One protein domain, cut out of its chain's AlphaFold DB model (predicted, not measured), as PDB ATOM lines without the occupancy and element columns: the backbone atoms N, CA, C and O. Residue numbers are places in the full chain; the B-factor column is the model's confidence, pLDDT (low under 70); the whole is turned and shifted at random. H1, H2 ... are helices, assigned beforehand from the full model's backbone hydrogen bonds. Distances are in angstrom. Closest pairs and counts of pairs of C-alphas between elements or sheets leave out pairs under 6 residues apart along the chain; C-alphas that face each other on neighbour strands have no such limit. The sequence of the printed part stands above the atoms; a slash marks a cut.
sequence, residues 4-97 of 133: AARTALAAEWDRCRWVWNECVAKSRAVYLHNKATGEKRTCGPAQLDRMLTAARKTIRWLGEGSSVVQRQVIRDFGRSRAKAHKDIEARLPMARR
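What this domain is: This is residues 4 to 97 of the 133 residues of an uncharacterized protein of Streptomyces violarus (UniProt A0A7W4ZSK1). The early part of H4 crosses the middle of the longest helix, H1, as a lopsided X; the shorter H2 packs on H4 near the crossing, and residues 89 to 95 stick out. The printed part has 94 residues with four named helices, H1 to H4 in chain order; the class is all helix. It is loose, radius of gyration of the C-alphas 15.6 A, and flat, spanning 48 by 31 by 17 A.

How they stand to each other: H1, residues 4 to 37, touches H4, residues 67 to 89, with its residues 15 to 23 alone; the closest C-alphas, of Cys 16 and Gln 70, are 5.7 A apart, at a steep tilt of 42 degrees, the same way. H2, residues 45 to 58, touches H4; the closest C-alphas, of Leu 48 and Ile 74, are 6.8 A apart. H3, residues 60 to 63, touches H2 only at the corner. Every O i to N i+4 pair in H1, H2 and H4 is within hydrogen-bond range.

Where its parts are: H1 runs 49.6 A from C-alpha 4 at (-28.356, 47.597, -13.728); H4 runs 33.3 A to C-alpha 89 at (-16.344, 23.162, -51.306).

The domain as a whole: The printed part has no cut; no printed residue is under 70 in pLDDT.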
ATOM      1  N   ALA A   4     -27.264  47.674 -12.759       88.94
ATOM      2  CA  ALA A   4     -28.356  47.597 -13.728       88.94
ATOM      3  C   ALA A   4     -27.848  47.411 -15.169       88.94
ATOM      4  O   ALA A   4     -28.313  46.517 -15.873       88.94
ATOM      5  N   ALA A   5     -26.827  48.172 -15.583       89.69
ATOM      6  CA  ALA A   5     -26.249  48.055 -16.924       89.69
ATOM      7  C   ALA A   5     -25.648  46.661 -17.185       89.69
ATOM      8  O   ALA A   5     -25.826  46.088 -18.260       89.69
ATOM      9  N   ARG A   6     -24.982  46.072 -16.180       91.56
ATOM     10  CA  ARG A   6     -24.452  44.700 -16.272       91.56
ATOM     11  C   ARG A   6     -25.563  43.659 -16.411       91.56
ATOM     12  O   ARG A   6     -25.423  42.727 -17.197       91.56
ATOM     13  N   THR A   7     -26.658  43.840 -15.679       91.06
ATOM     14  CA  THR A   7     -27.822  42.943 -15.734       91.06
ATOM     15  C   THR A   7     -28.495  43.002 -17.103       91.06
ATOM     16  O   THR A   7     -28.754  41.962 -17.705       91.06
ATOM     17  N   ALA A   8     -28.694  44.206 -17.646       90.56
ATOM     18  CA  ALA A   8     -29.256  44.397 -18.980       90.56
ATOM     19  C   ALA A   8     -28.381  43.759 -20.074       90.56
ATOM     20  O   ALA A   8     -28.896  43.062 -20.950       90.56
ATOM     21  N   LEU A   9     -27.056  43.927 -19.992       92.00
ATOM     22  CA  LEU A   9     -26.123  43.316 -20.943       92.00
ATOM     23  C   LEU A   9     -26.138  41.782 -20.861       92.00
ATOM     24  O   LEU A   9     -26.120  41.113 -21.893       92.00
ATOM     25  N   ALA A  10     -26.200  41.218 -19.652       92.75
ATOM     26  CA  ALA A  10     -26.305  39.773 -19.463       92.75
ATOM     27  C   ALA A  10     -27.616  39.212 -20.042       92.75
ATOM     28  O   ALA A  10     -27.592  38.184 -20.717       92.75
ATOM     29  N   ALA A  11     -28.736  39.913 -19.843       93.69
ATOM     30  CA  ALA A  11     -30.024  39.531 -20.413       93.69
ATOM     31  C   ALA A  11     -30.004  39.579 -21.950       93.69
ATOM     32  O   ALA A  11     -30.469  38.648 -22.609       93.69
ATOM     33  N   GLU A  12     -29.415  40.624 -22.541       95.50
ATOM     34  CA  GLU A  12     -29.297  40.712 -24.000       95.50
ATOM     35  C   GLU A  12     -28.363  39.641 -24.569       95.50
ATOM     36  O   GLU A  12     -28.642  39.056 -25.619       95.50
ATOM     37  N   TRP A  13     -27.297  39.308 -23.843       94.69
ATOM     38  CA  TRP A  13     -26.428  38.194 -24.195       94.69
ATOM     39  C   TRP A  13     -27.180  36.855 -24.180       94.69
ATOM     40  O   TRP A  13     -27.053  36.073 -25.126       94.69
ATOM     41  N   ASP A  14     -28.006  36.601 -23.161       95.38
ATOM     42  CA  ASP A  14     -28.825  35.388 -23.068       95.38
ATOM     43  C   ASP A  14     -29.836  35.284 -24.223       95.38
ATOM     44  O   ASP A  14     -29.980  34.209 -24.816       95.38
ATOM     45  N   ARG A  15     -30.463  36.403 -24.610       96.81
ATOM     46  CA  ARG A  15     -31.337  36.497 -25.792       96.81
ATOM     47  C   ARG A  15     -30.588  36.179 -27.083       96.81
ATOM     48  O   ARG A  15     -31.002  35.299 -27.836       96.81
ATOM     49  N   CYS A  16     -29.449  36.822 -27.323       96.88
ATOM     50  CA  CYS A  16     -28.628  36.584 -28.515       96.88
ATOM     51  C   CYS A  16     -28.120  35.139 -28.597       96.88
ATOM     52  O   CYS A  16     -28.092  34.534 -29.672       96.88
ATOM     53  N   ARG A  17     -27.734  34.560 -27.456       97.00
ATOM     54  CA  ARG A  17     -27.341  33.152 -27.354       97.00
ATOM     55  C   ARG A  17     -28.485  32.229 -27.763       97.00
ATOM     56  O   ARG A  17     -28.245  31.271 -28.494       97.00
ATOM     57  N   TRP A  18     -29.698  32.504 -27.288       97.31
ATOM     58  CA  TRP A  18     -30.875  31.718 -27.639       97.31
ATOM     59  C   TRP A  18     -31.158  31.776 -29.142       97.31
ATOM     60  O   TRP A  18     -31.237  30.725 -29.770       97.31
ATOM     61  N   VAL A  19     -31.166  32.974 -29.746       97.75
ATOM     62  CA  VAL A  19     -31.374  33.140 -31.200       97.75
ATOM     63  C   VAL A  19     -30.345  32.349 -32.007       97.75
ATOM     64  O   VAL A  19     -30.710  31.614 -32.921       97.75
ATOM     65  N   TRP A  20     -29.061  32.435 -31.641       97.94
ATOM     66  CA  TRP A  20     -28.007  31.652 -32.292       97.94
ATOM     67  C   TRP A  20     -28.270  30.143 -32.206       97.94
ATOM     68  O   TRP A  20     -28.098  29.421 -33.189       97.94
ATOM     69  N   ASN A  21     -28.676  29.655 -31.033       97.81
ATOM     70  CA  ASN A  21     -28.926  28.232 -30.820       97.81
ATOM     71  C   ASN A  21     -30.128  27.738 -31.627       97.81
ATOM     72  O   ASN A  21     -30.040  26.671 -32.228       97.81
ATOM     73  N   GLU A  22     -31.188  28.535 -31.732       97.56
ATOM     74  CA  GLU A  22     -32.322  28.214 -32.600       97.56
ATOM     75  C   GLU A  22     -31.923  28.147 -34.077       97.56
ATOM     76  O   GLU A  22     -32.327  27.228 -34.791       97.56
ATOM     77  N   CYS A  23     -31.057  29.054 -34.546       97.62
ATOM     78  CA  CYS A  23     -30.519  28.975 -35.904       97.62
ATOM     79  C   CYS A  23     -29.740  27.670 -36.147       97.62
ATOM     80  O   CYS A  23     -29.917  27.022 -37.183       97.62
ATOM     81  N   VAL A  24     -28.903  27.251 -35.190       97.50
ATOM     82  CA  VAL A  24     -28.174  25.973 -35.255       97.50
ATOM     83  C   VAL A  24     -29.151  24.792 -35.273       97.50
ATOM     84  O   VAL A  24     -28.998  23.896 -36.107       97.50
ATOM     85  N   ALA A  25     -30.167  24.795 -34.407       96.94
ATOM     86  CA  ALA A  25     -31.176  23.743 -34.336       96.94
ATOM     87  C   ALA A  25     -31.956  23.614 -35.653       96.94
ATOM     88  O   ALA A  25     -32.035  22.519 -36.216       96.94
ATOM     89  N   LYS A  26     -32.445  24.728 -36.216       96.31
ATOM     90  CA  LYS A  26     -33.123  24.732 -37.522       96.31
ATOM     91  C   LYS A  26     -32.219  24.263 -38.651       96.31
ATOM     92  O   LYS A  26     -32.648  23.456 -39.471       96.31
ATOM     93  N   SER A  27     -30.965  24.708 -38.684       95.00
ATOM     94  CA  SER A  27     -30.021  24.265 -39.713       95.00
ATOM     95  C   SER A  27     -29.759  22.761 -39.646       95.00
ATOM     96  O   SER A  27     -29.646  22.120 -40.690       95.00
ATOM     97  N   ARG A  28     -29.668  22.186 -38.440       94.94
ATOM     98  CA  ARG A  28     -29.520  20.736 -38.250       94.94
ATOM     99  C   ARG A  28     -30.771  19.984 -38.684       94.94
ATOM    100  O   ARG A  28     -30.646  18.997 -39.398       94.94
ATOM    101  N   ALA A  29     -31.954  20.472 -38.315       94.69
ATOM    102  CA  ALA A  29     -33.220  19.873 -38.727       94.69
ATOM    103  C   ALA A  29     -33.364  19.845 -40.257       94.69
ATOM    104  O   ALA A  29     -33.696  18.809 -40.820       94.69
ATOM    105  N   VAL A  30     -33.034  20.950 -40.938       94.31
ATOM    106  CA  VAL A  30     -33.035  21.017 -42.410       94.31
ATOM    107  C   VAL A  30     -32.030  20.037 -43.016       94.31
ATOM    108  O   VAL A  30     -32.363  19.341 -43.970       94.31
ATOM    109  N   TYR A  31     -30.820  19.938 -42.458       92.38
ATOM    110  CA  TYR A  31     -29.827  18.971 -42.930       92.38
ATOM    111  C   TYR A  31     -30.313  17.521 -42.793       92.38
ATOM    112  O   TYR A  31     -30.216  16.756 -43.750       92.38
ATOM    113  N   LEU A  32     -30.855  17.150 -41.629       94.69
ATOM    114  CA  LEU A  32     -31.376  15.801 -41.386       94.69
ATOM    115  C   LEU A  32     -32.559  15.481 -42.302       94.69
ATOM    116  O   LEU A  32     -32.599  14.395 -42.871       94.69
ATOM    117  N   HIS A  33     -33.467  16.439 -42.497       93.75
ATOM    118  CA  HIS A  33     -34.581  16.305 -43.428       93.75
ATOM    119  C   HIS A  33     -34.088  16.040 -44.855       93.75
ATOM    120  O   HIS A  33     -34.474  15.051 -45.463       93.75
ATOM    121  N   ASN A  34     -33.181  16.876 -45.366       94.00
ATOM    122  CA  ASN A  34     -32.611  16.708 -46.704       94.00
ATOM    123  C   ASN A  34     -31.893  15.364 -46.864       94.00
ATOM    124  O   ASN A  34     -31.962  14.744 -47.919       94.00
ATOM    125  N   LYS A  35     -31.208  14.901 -45.811       92.69
ATOM    126  CA  LYS A  35     -30.541  13.597 -45.809       92.69
ATOM    127  C   LYS A  35     -31.542  12.437 -45.866       92.69
ATOM    128  O   LYS A  35     -31.243  11.436 -46.502       92.69
ATOM    129  N   ALA A  36     -32.689  12.562 -45.200       95.06
ATOM    130  CA  ALA A  36     -33.706  11.517 -45.143       95.06
ATOM    131  C   ALA A  36     -34.570  11.450 -46.411       95.06
ATOM    132  O   ALA A  36     -34.906  10.358 -46.853       95.06
ATOM    133  N   THR A  37     -34.930  12.596 -46.995       93.81
ATOM    134  CA  THR A  37     -35.872  12.657 -48.127       93.81
ATOM    135  C   THR A  37     -35.202  12.854 -49.485       93.81
ATOM    136  O   THR A  37     -35.857  12.718 -50.513       93.81
ATOM    137  N   GLY A  38     -33.919  13.227 -49.518       90.31
ATOM    138  CA  GLY A  38     -33.229  13.643 -50.744       90.31
ATOM    139  C   GLY A  38     -33.622  15.043 -51.240       90.31
ATOM    140  O   GLY A  38     -33.078  15.520 -52.237       90.31
ATOM    141  N   GLU A  39     -34.530  15.737 -50.546       90.19
ATOM    142  CA  GLU A  39     -34.902  17.111 -50.884       90.19
ATOM    143  C   GLU A  39     -33.748  18.093 -50.638       90.19
ATOM    144  O   GLU A  39     -32.878  17.898 -49.788       90.19
ATOM    145  N   LYS A  40     -33.778  19.228 -51.342       85.38
ATOM    146  CA  LYS A  40     -32.820  20.329 -51.166       85.38
ATOM    147  C   LYS A  40     -33.471  21.528 -50.484       85.38
ATOM    148  O   LYS A  40     -33.506  22.628 -51.038       85.38
ATOM    149  N   ARG A  41     -33.977  21.351 -49.260       87.94
ATOM    150  CA  ARG A  41     -34.465  22.494 -48.475       87.94
ATOM    151  C   ARG A  41     -33.300  23.354 -48.019       87.94
ATOM    152  O   ARG A  41     -32.247  22.865 -47.610       87.94
ATOM    153  N   THR A  42     -33.499  24.661 -48.057       85.50
ATOM    154  CA  THR A  42     -32.529  25.615 -47.530       85.50
ATOM    155  C   THR A  42     -32.959  26.091 -46.145       85.50
ATOM    156  O   THR A  42     -34.114  25.959 -45.748       85.50
ATOM    157  N   CYS A  43     -31.986  26.602 -45.393       87.56
ATOM    158  CA  CYS A  43     -32.191  27.336 -44.148       87.56
ATOM    159  C   CYS A  43     -31.714  28.774 -44.403       87.56
ATOM    160  O   CYS A  43     -30.587  29.131 -44.062       87.56
ATOM    161  N   GLY A  44     -32.501  29.544 -45.150       89.12
ATOM    162  CA  GLY A  44     -32.156  30.896 -45.587       89.12
ATOM    163  C   GLY A  44     -32.416  31.968 -44.517       89.12
ATOM    164  O   GLY A  44     -33.217  31.740 -43.606       89.12
ATOM    165  N   PRO A  45     -31.806  33.164 -44.640       88.75
ATOM    166  CA  PRO A  45     -32.012  34.277 -43.705       88.75
ATOM    167  C   PRO A  45     -33.491  34.628 -43.505       88.75
ATOM    168  O   PRO A  45     -33.941  34.734 -42.372       88.75
ATOM    169  N   ALA A  46     -34.286  34.662 -44.580       92.69
ATOM    170  CA  ALA A  46     -35.716  34.972 -44.507       92.69
ATOM    171  C   ALA A  46     -36.544  33.939 -43.714       92.69
ATOM    172  O   ALA A  46     -37.586  34.273 -43.152       92.69
ATOM    173  N   GLN A  47     -36.127  32.670 -43.674       93.94
ATOM    174  CA  GLN A  47     -36.787  31.659 -42.837       93.94
ATOM    175  C   GLN A  47     -36.409  31.844 -41.365       93.94
ATOM    176  O   GLN A  47     -37.267  31.730 -40.493       93.94
ATOM    177  N   LEU A  48     -35.143  32.170 -41.094       96.25
ATOM    178  CA  LEU A  48     -34.662  32.455 -39.742       96.25
ATOM    179  C   LEU A  48     -35.267  33.751 -39.181       96.25
ATOM    180  O   LEU A  48     -35.650  33.782 -38.015       96.25
ATOM    181  N   ASP A  49     -35.445  34.785 -40.002       95.25
ATOM    182  CA  ASP A  49     -36.105  36.034 -39.602       95.25
ATOM    183  C   ASP A  49     -37.593  35.823 -39.296       95.25
ATOM    184  O   ASP A  49     -38.122  36.380 -38.328       95.25
ATOM    185  N   ARG A  50     -38.279  34.974 -40.074       95.94
ATOM    186  CA  ARG A  50     -39.660  34.559 -39.775       95.94
ATOM    187  C   ARG A  50     -39.741  33.773 -38.470       95.94
ATOM    188  O   ARG A  50     -40.603  34.065 -37.645       95.94
ATOM    189  N   MET A  51     -38.815  32.837 -38.253       96.31
ATOM    190  CA  MET A  51     -38.694  32.104 -36.989       96.31
ATOM    191  C   MET A  51     -38.494  33.062 -35.810       96.31
ATOM    192  O   MET A  51     -39.202  32.945 -34.814       96.31
ATOM    193  N   LEU A  52     -37.586  34.037 -35.923       97.19
ATOM    194  CA  LEU A  52     -37.350  35.027 -34.872       97.19
ATOM    195  C   LEU A  52     -38.582  35.896 -34.618       97.19
ATOM    196  O   LEU A  52     -38.924  36.160 -33.469       97.19
ATOM    197  N   THR A  53     -39.262  36.329 -35.677       97.12
ATOM    198  CA  THR A  53     -40.474  37.146 -35.559       97.12
ATOM    199  C   THR A  53     -41.575  36.391 -34.817       97.12
ATOM    200  O   THR A  53     -42.209  36.960 -33.932       97.12
ATOM    201  N   ALA A  54     -41.776  35.108 -35.126       97.31
ATOM    202  CA  ALA A  54     -42.717  34.260 -34.400       97.31
ATOM    203  C   ALA A  54     -42.285  34.056 -32.939       97.31
ATOM    204  O   ALA A  54     -43.084  34.268 -32.030       97.31
ATOM    205  N   ALA A  55     -41.011  33.738 -32.702       97.12
ATOM    206  CA  ALA A  55     -40.474  33.527 -31.361       97.12
ATOM    207  C   ALA A  55     -40.600  34.768 -30.467       97.12
ATOM    208  O   ALA A  55     -40.964  34.655 -29.305       97.12
ATOM    209  N   ARG A  56     -40.354  35.970 -30.999       97.31
ATOM    210  CA  ARG A  56     -40.517  37.222 -30.243       97.31
ATOM    211  C   ARG A  56     -41.967  37.509 -29.855       97.31
ATOM    212  O   ARG A  56     -42.182  38.193 -28.862       97.31
ATOM    213  N   LYS A  57     -42.942  37.021 -30.628       97.12
ATOM    214  CA  LYS A  57     -44.371  37.158 -30.305       97.12
ATOM    215  C   LYS A  57     -44.801  36.214 -29.184       97.12
ATOM    216  O   LYS A  57     -45.681  36.566 -28.411       97.12
ATOM    217  N   THR A  58     -44.198  35.030 -29.096       97.06
ATOM    218  CA  THR A  58     -44.607  33.984 -28.145       97.06
ATOM    219  C   THR A  58     -43.763  33.964 -26.871       97.06
ATOM    220  O   THR A  58     -44.263  33.639 -25.798       97.06
ATOM    221  N   ILE A  59     -42.485  34.333 -26.959       97.06
ATOM    222  CA  ILE A  59     -41.520  34.279 -25.859       97.06
ATOM    223  C   ILE A  59     -41.283  35.698 -25.336       97.06
ATOM    224  O   ILE A  59     -40.438  36.435 -25.850       97.06
ATOM    225  N   ARG A  60     -42.015  36.080 -24.281       95.12
ATOM    226  CA  ARG A  60     -42.021  37.452 -23.734       95.12
ATOM    227  C   ARG A  60     -40.620  37.999 -23.435       95.12
ATOM    228  O   ARG A  60     -40.257  39.056 -23.947       95.12
ATOM    229  N   TRP A  61     -39.791  37.232 -22.725       95.50
ATOM    230  CA  TRP A  61     -38.427  37.649 -22.377       95.50
ATOM    231  C   TRP A  61     -37.512  37.823 -23.599       95.50
ATOM    232  O   TRP A  61     -36.518  38.534 -23.519       95.50
ATOM    233  N   LEU A  62     -37.809  37.204 -24.746       96.62
ATOM    234  CA  LEU A  62     -37.064  37.429 -25.986       96.62
ATOM    235  C   LEU A  62     -37.512  38.731 -26.669       96.62
ATOM    236  O   LEU A  62     -36.679  39.479 -27.189       96.62
ATOM    237  N   GLY A  63     -38.821  38.999 -26.642       95.38
ATOM    238  CA  GLY A  63     -39.453  40.188 -27.217       95.38
ATOM    239  C   GLY A  63     -39.032  41.504 -26.556       95.38
ATOM    240  O   GLY A  63     -38.939  42.513 -27.249       95.38
ATOM    241  N   GLU A  64     -38.692  41.474 -25.266       95.56
ATOM    242  CA  GLU A  64     -38.173  42.620 -24.498       95.56
ATOM    243  C   GLU A  64     -36.786  43.112 -24.958       95.56
ATOM    244  O   GLU A  64     -36.374  44.218 -24.618       95.56
ATOM    245  N   GLY A  65     -36.036  42.294 -25.704       94.75
ATOM    246  CA  GLY A  65     -34.702  42.653 -26.191       94.75
ATOM    247  C   GLY A  65     -34.687  43.376 -27.536       94.75
ATOM    248  O   GLY A  65     -35.692  43.466 -28.256       94.75
ATOM    249  N   SER A  66     -33.492  43.813 -27.938       95.62
ATOM    250  CA  SER A  66     -33.305  44.566 -29.179       95.62
ATOM    251  C   SER A  66     -33.577  43.703 -30.412       95.62
ATOM    252  O   SER A  66     -32.946  42.670 -30.641       95.62
ATOM    253  N   SER A  67     -34.516  44.139 -31.252       95.44
ATOM    254  CA  SER A  67     -34.830  43.460 -32.518       95.44
ATOM    255  C   SER A  67     -33.675  43.528 -33.510       95.44
ATOM    256  O   SER A  67     -33.425  42.561 -34.230       95.44
ATOM    257  N   VAL A  68     -32.938  44.639 -33.517       96.31
ATOM    258  CA  VAL A  68     -31.796  44.858 -34.409       96.31
ATOM    259  C   VAL A  68     -30.644  43.928 -34.044       96.31
ATOM    260  O   VAL A  68     -30.114  43.249 -34.922       96.31
ATOM    261  N   VAL A  69     -30.303  43.824 -32.754       96.12
ATOM    262  CA  VAL A  69     -29.215  42.946 -32.292       96.12
ATOM    263  C   VAL A  69     -29.561  41.481 -32.564       96.12
ATOM    264  O   VAL A  69     -28.750  40.748 -33.128       96.12
ATOM    265  N   GLN A  70     -30.792  41.056 -32.273       96.75
ATOM    266  CA  GLN A  70     -31.236  39.685 -32.544       96.75
ATOM    267  C   GLN A  70     -31.229  39.338 -34.044       96.75
ATOM    268  O   GLN A  70     -30.819  38.238 -34.415       96.75
ATOM    269  N   ARG A  71     -31.613  40.266 -34.931       96.75
ATOM    270  CA  ARG A  71     -31.492  40.071 -36.390       96.75
ATOM    271  C   ARG A  71     -30.037  40.037 -36.853       96.75
ATOM    272  O   ARG A  71     -29.698  39.267 -37.750       96.75
ATOM    273  N   GLN A  72     -29.155  40.822 -36.236       97.19
ATOM    274  CA  GLN A  72     -27.728  40.772 -36.549       97.19
ATOM    275  C   GLN A  72     -27.132  39.393 -36.227       97.19
ATOM    276  O   GLN A  72     -26.384  38.853 -37.040       97.19
ATOM    277  N   VAL A  73     -27.558  38.756 -35.129       97.50
ATOM    278  CA  VAL A  73     -27.160  37.375 -34.795       97.50
ATOM    279  C   VAL A  73     -27.518  36.384 -35.911       97.50
ATOM    280  O   VAL A  73     -26.719  35.497 -36.217       97.50
ATOM    281  N   ILE A  74     -28.677  36.538 -36.560       97.19
ATOM    282  CA  ILE A  74     -29.083  35.693 -37.699       97.19
ATOM    283  C   ILE A  74     -28.142  35.888 -38.892       97.19
ATOM    284  O   ILE A  74     -27.737  34.912 -39.530       97.19
ATOM    285  N   ARG A  75     -27.758  37.135 -39.188       96.81
ATOM    286  CA  ARG A  75     -26.811  37.447 -40.271       96.81
ATOM    287  C   ARG A  75     -25.433  36.854 -39.993       96.81
ATOM    288  O   ARG A  75     -24.841  36.239 -40.880       96.81
ATOM    289  N   ASP A  76     -24.952  36.984 -38.761       96.94
ATOM    290  CA  ASP A  76     -23.659  36.443 -38.341       96.94
ATOM    291  C   ASP A  76     -23.651  34.910 -38.398       96.94
ATOM    292  O   ASP A  76     -22.690  34.307 -38.884       96.94
ATOM    293  N   PHE A  77     -24.750  34.270 -37.986       97.44
ATOM    294  CA  PHE A  77     -24.943  32.831 -38.157       97.44
ATOM    295  C   PHE A  77     -24.893  32.427 -39.638       97.44
ATOM    296  O   PHE A  77     -24.177  31.494 -40.007       97.44
ATOM    297  N   GLY A  78     -25.616  33.151 -40.499       95.62
ATOM    298  CA  GLY A  78     -25.623  32.914 -41.942       95.62
ATOM    299  C   GLY A  78     -24.223  33.005 -42.550       95.62
ATOM    300  O   GLY A  78     -23.821  32.118 -43.305       95.62
ATOM    301  N   ARG A  79     -23.443  34.020 -42.159       96.25
ATOM    302  CA  ARG A  79     -22.045  34.187 -42.580       96.25
ATOM    303  C   ARG A  79     -21.166  33.025 -42.113       96.25
ATOM    304  O   ARG A  79     -20.406  32.486 -42.916       96.25
ATOM    305  N   SER A  80     -21.292  32.616 -40.850       95.88
ATOM    306  CA  SER A  80     -20.538  31.490 -40.282       95.88
ATOM    307  C   SER A  80     -20.823  30.182 -41.028       95.88
ATOM    308  O   SER A  80     -19.892  29.499 -41.455       95.88
ATOM    309  N   ARG A  81     -22.098  29.867 -41.280       95.25
ATOM    310  CA  ARG A  81     -22.487  28.670 -42.036       95.25
ATOM    311  C   ARG A  81     -22.040  28.728 -43.496       95.25
ATOM    312  O   ARG A  81     -21.553  27.728 -44.018       95.25
ATOM    313  N   ALA A  82     -22.177  29.878 -44.155       94.38
ATOM    314  CA  ALA A  82     -21.723  30.041 -45.533       94.38
ATOM    315  C   ALA A  82     -20.209  29.829 -45.653       94.38
ATOM    316  O   ALA A  82     -19.760  29.147 -46.571       94.38
ATOM    317  N   LYS A  83     -19.422  30.349 -44.701       95.38
ATOM    318  CA  LYS A  83     -17.979  30.093 -44.641       95.38
ATOM    319  C   LYS A  83     -17.681  28.602 -44.467       95.38
ATOM    320  O   LYS A  83     -16.872  28.071 -45.217       95.38
ATOM    321  N   ALA A  84     -18.384  27.916 -43.565       94.12
ATOM    322  CA  ALA A  84     -18.214  26.477 -43.366       94.12
ATOM    323  C   ALA A  84     -18.485  25.664 -44.646       94.12
ATOM    324  O   ALA A  84     -17.721  24.759 -44.967       94.12
ATOM    325  N   HIS A  85     -19.538  26.003 -45.398       92.62
ATOM    326  CA  HIS A  85     -19.812  25.370 -46.692       92.62
ATOM    327  C   HIS A  85     -18.714  25.656 -47.720       92.62
ATOM    328  O   HIS A  85     -18.211  24.720 -48.333       92.62
ATOM    329  N   LYS A  86     -18.299  26.922 -47.860       95.44
ATOM    330  CA  LYS A  86     -17.230  27.317 -48.789       95.44
ATOM    331  C   LYS A  86     -15.907  26.614 -48.480       95.44
ATOM    332  O   LYS A  86     -15.205  26.216 -49.396       95.44
ATOM    333  N   ASP A  87     -15.580  26.413 -47.205       96.06
ATOM    334  CA  ASP A  87     -14.365  25.697 -46.797       96.06
ATOM    335  C   ASP A  87     -14.396  24.207 -47.181       96.06
ATOM    336  O   ASP A  87     -13.355  23.620 -47.486       96.06
ATOM    337  N   ILE A  88     -15.585  23.592 -47.158       92.75
ATOM    338  CA  ILE A  88     -15.799  22.209 -47.611       92.75
ATOM    339  C   ILE A  88     -15.702  22.134 -49.138       92.75
ATOM    340  O   ILE A  88     -15.012  21.258 -49.654       92.75
ATOM    341  N   GLU A  89     -16.353  23.061 -49.843       94.00
ATOM    342  CA  GLU A  89     -16.344  23.162 -51.306       94.00
ATOM    343  C   GLU A  89     -14.928  23.391 -51.852       94.00
ATOM    344  O   GLU A  89     -14.490  22.683 -52.755       94.00
ATOM    345  N   ALA A  90     -14.160  24.280 -51.215       95.38
ATOM    346  CA  ALA A  90     -12.752  24.534 -51.518       95.38
ATOM    347  C   ALA A  90     -11.805  23.403 -51.068       95.38
ATOM    348  O   ALA A  90     -10.587  23.540 -51.176       95.38
ATOM    349  N   ARG A  91     -12.339  22.299 -50.522       93.81
ATOM    350  CA  ARG A  91     -11.594  21.115 -50.063       93.81
ATOM    351  C   ARG A  91     -10.411  21.452 -49.150       93.81
ATOM    352  O   ARG A  91      -9.385  20.774 -49.173       93.81
ATOM    353  N   LEU A  92     -10.555  22.464 -48.290       94.38
ATOM    354  CA  LEU A  92      -9.481  22.839 -47.371       94.38
ATOM    355  C   LEU A  92      -9.159  21.674 -46.415       94.38
ATOM    356  O   LEU A  92     -10.080  20.953 -46.013       94.38
ATOM    357  N   PRO A  93      -7.895  21.501 -45.990       94.44
ATOM    358  CA  PRO A  93      -7.534  20.608 -44.894       94.44
ATOM    359  C   PRO A  93      -8.383  20.893 -43.658       94.44
ATOM    360  O   PRO A  93      -8.642  22.057 -43.349       94.44
ATOM    361  N   MET A  94      -8.786  19.846 -42.931       90.69
ATOM    362  CA  MET A  94      -9.700  19.974 -41.786       90.69
ATOM    363  C   MET A  94      -9.217  20.997 -40.749       90.69
ATOM    364  O   MET A  94     -10.032  21.769 -40.255       90.69
ATOM    365  N   ALA A  95      -7.904  21.076 -40.507       92.19
ATOM    366  CA  ALA A  95      -7.288  22.032 -39.583       92.19
ATOM    367  C   ALA A  95      -7.497  23.514 -39.958       92.19
ATOM    368  O   ALA A  95      -7.385  24.382 -39.099       92.19
ATOM    369  N   ARG A  96      -7.800  23.818 -41.229       91.25
ATOM    370  CA  ARG A  96      -8.005  25.189 -41.738       91.25
ATOM    371  C   ARG A  96      -9.479  25.570 -41.902       91.25
ATOM    372  O   ARG A  96      -9.768  26.700 -42.286       91.25
ATOM    373  N   ARG A  97     -10.414  24.645 -41.661       93.44
ATOM    374  CA  ARG A  97     -11.852  24.907 -41.827       93.44
ATOM    375  C   ARG A  97     -12.403  25.631 -40.605       93.44
ATOM    376  O   ARG A  97     -12.116  25.244 -39.478       93.44
TER     377      ARG A  97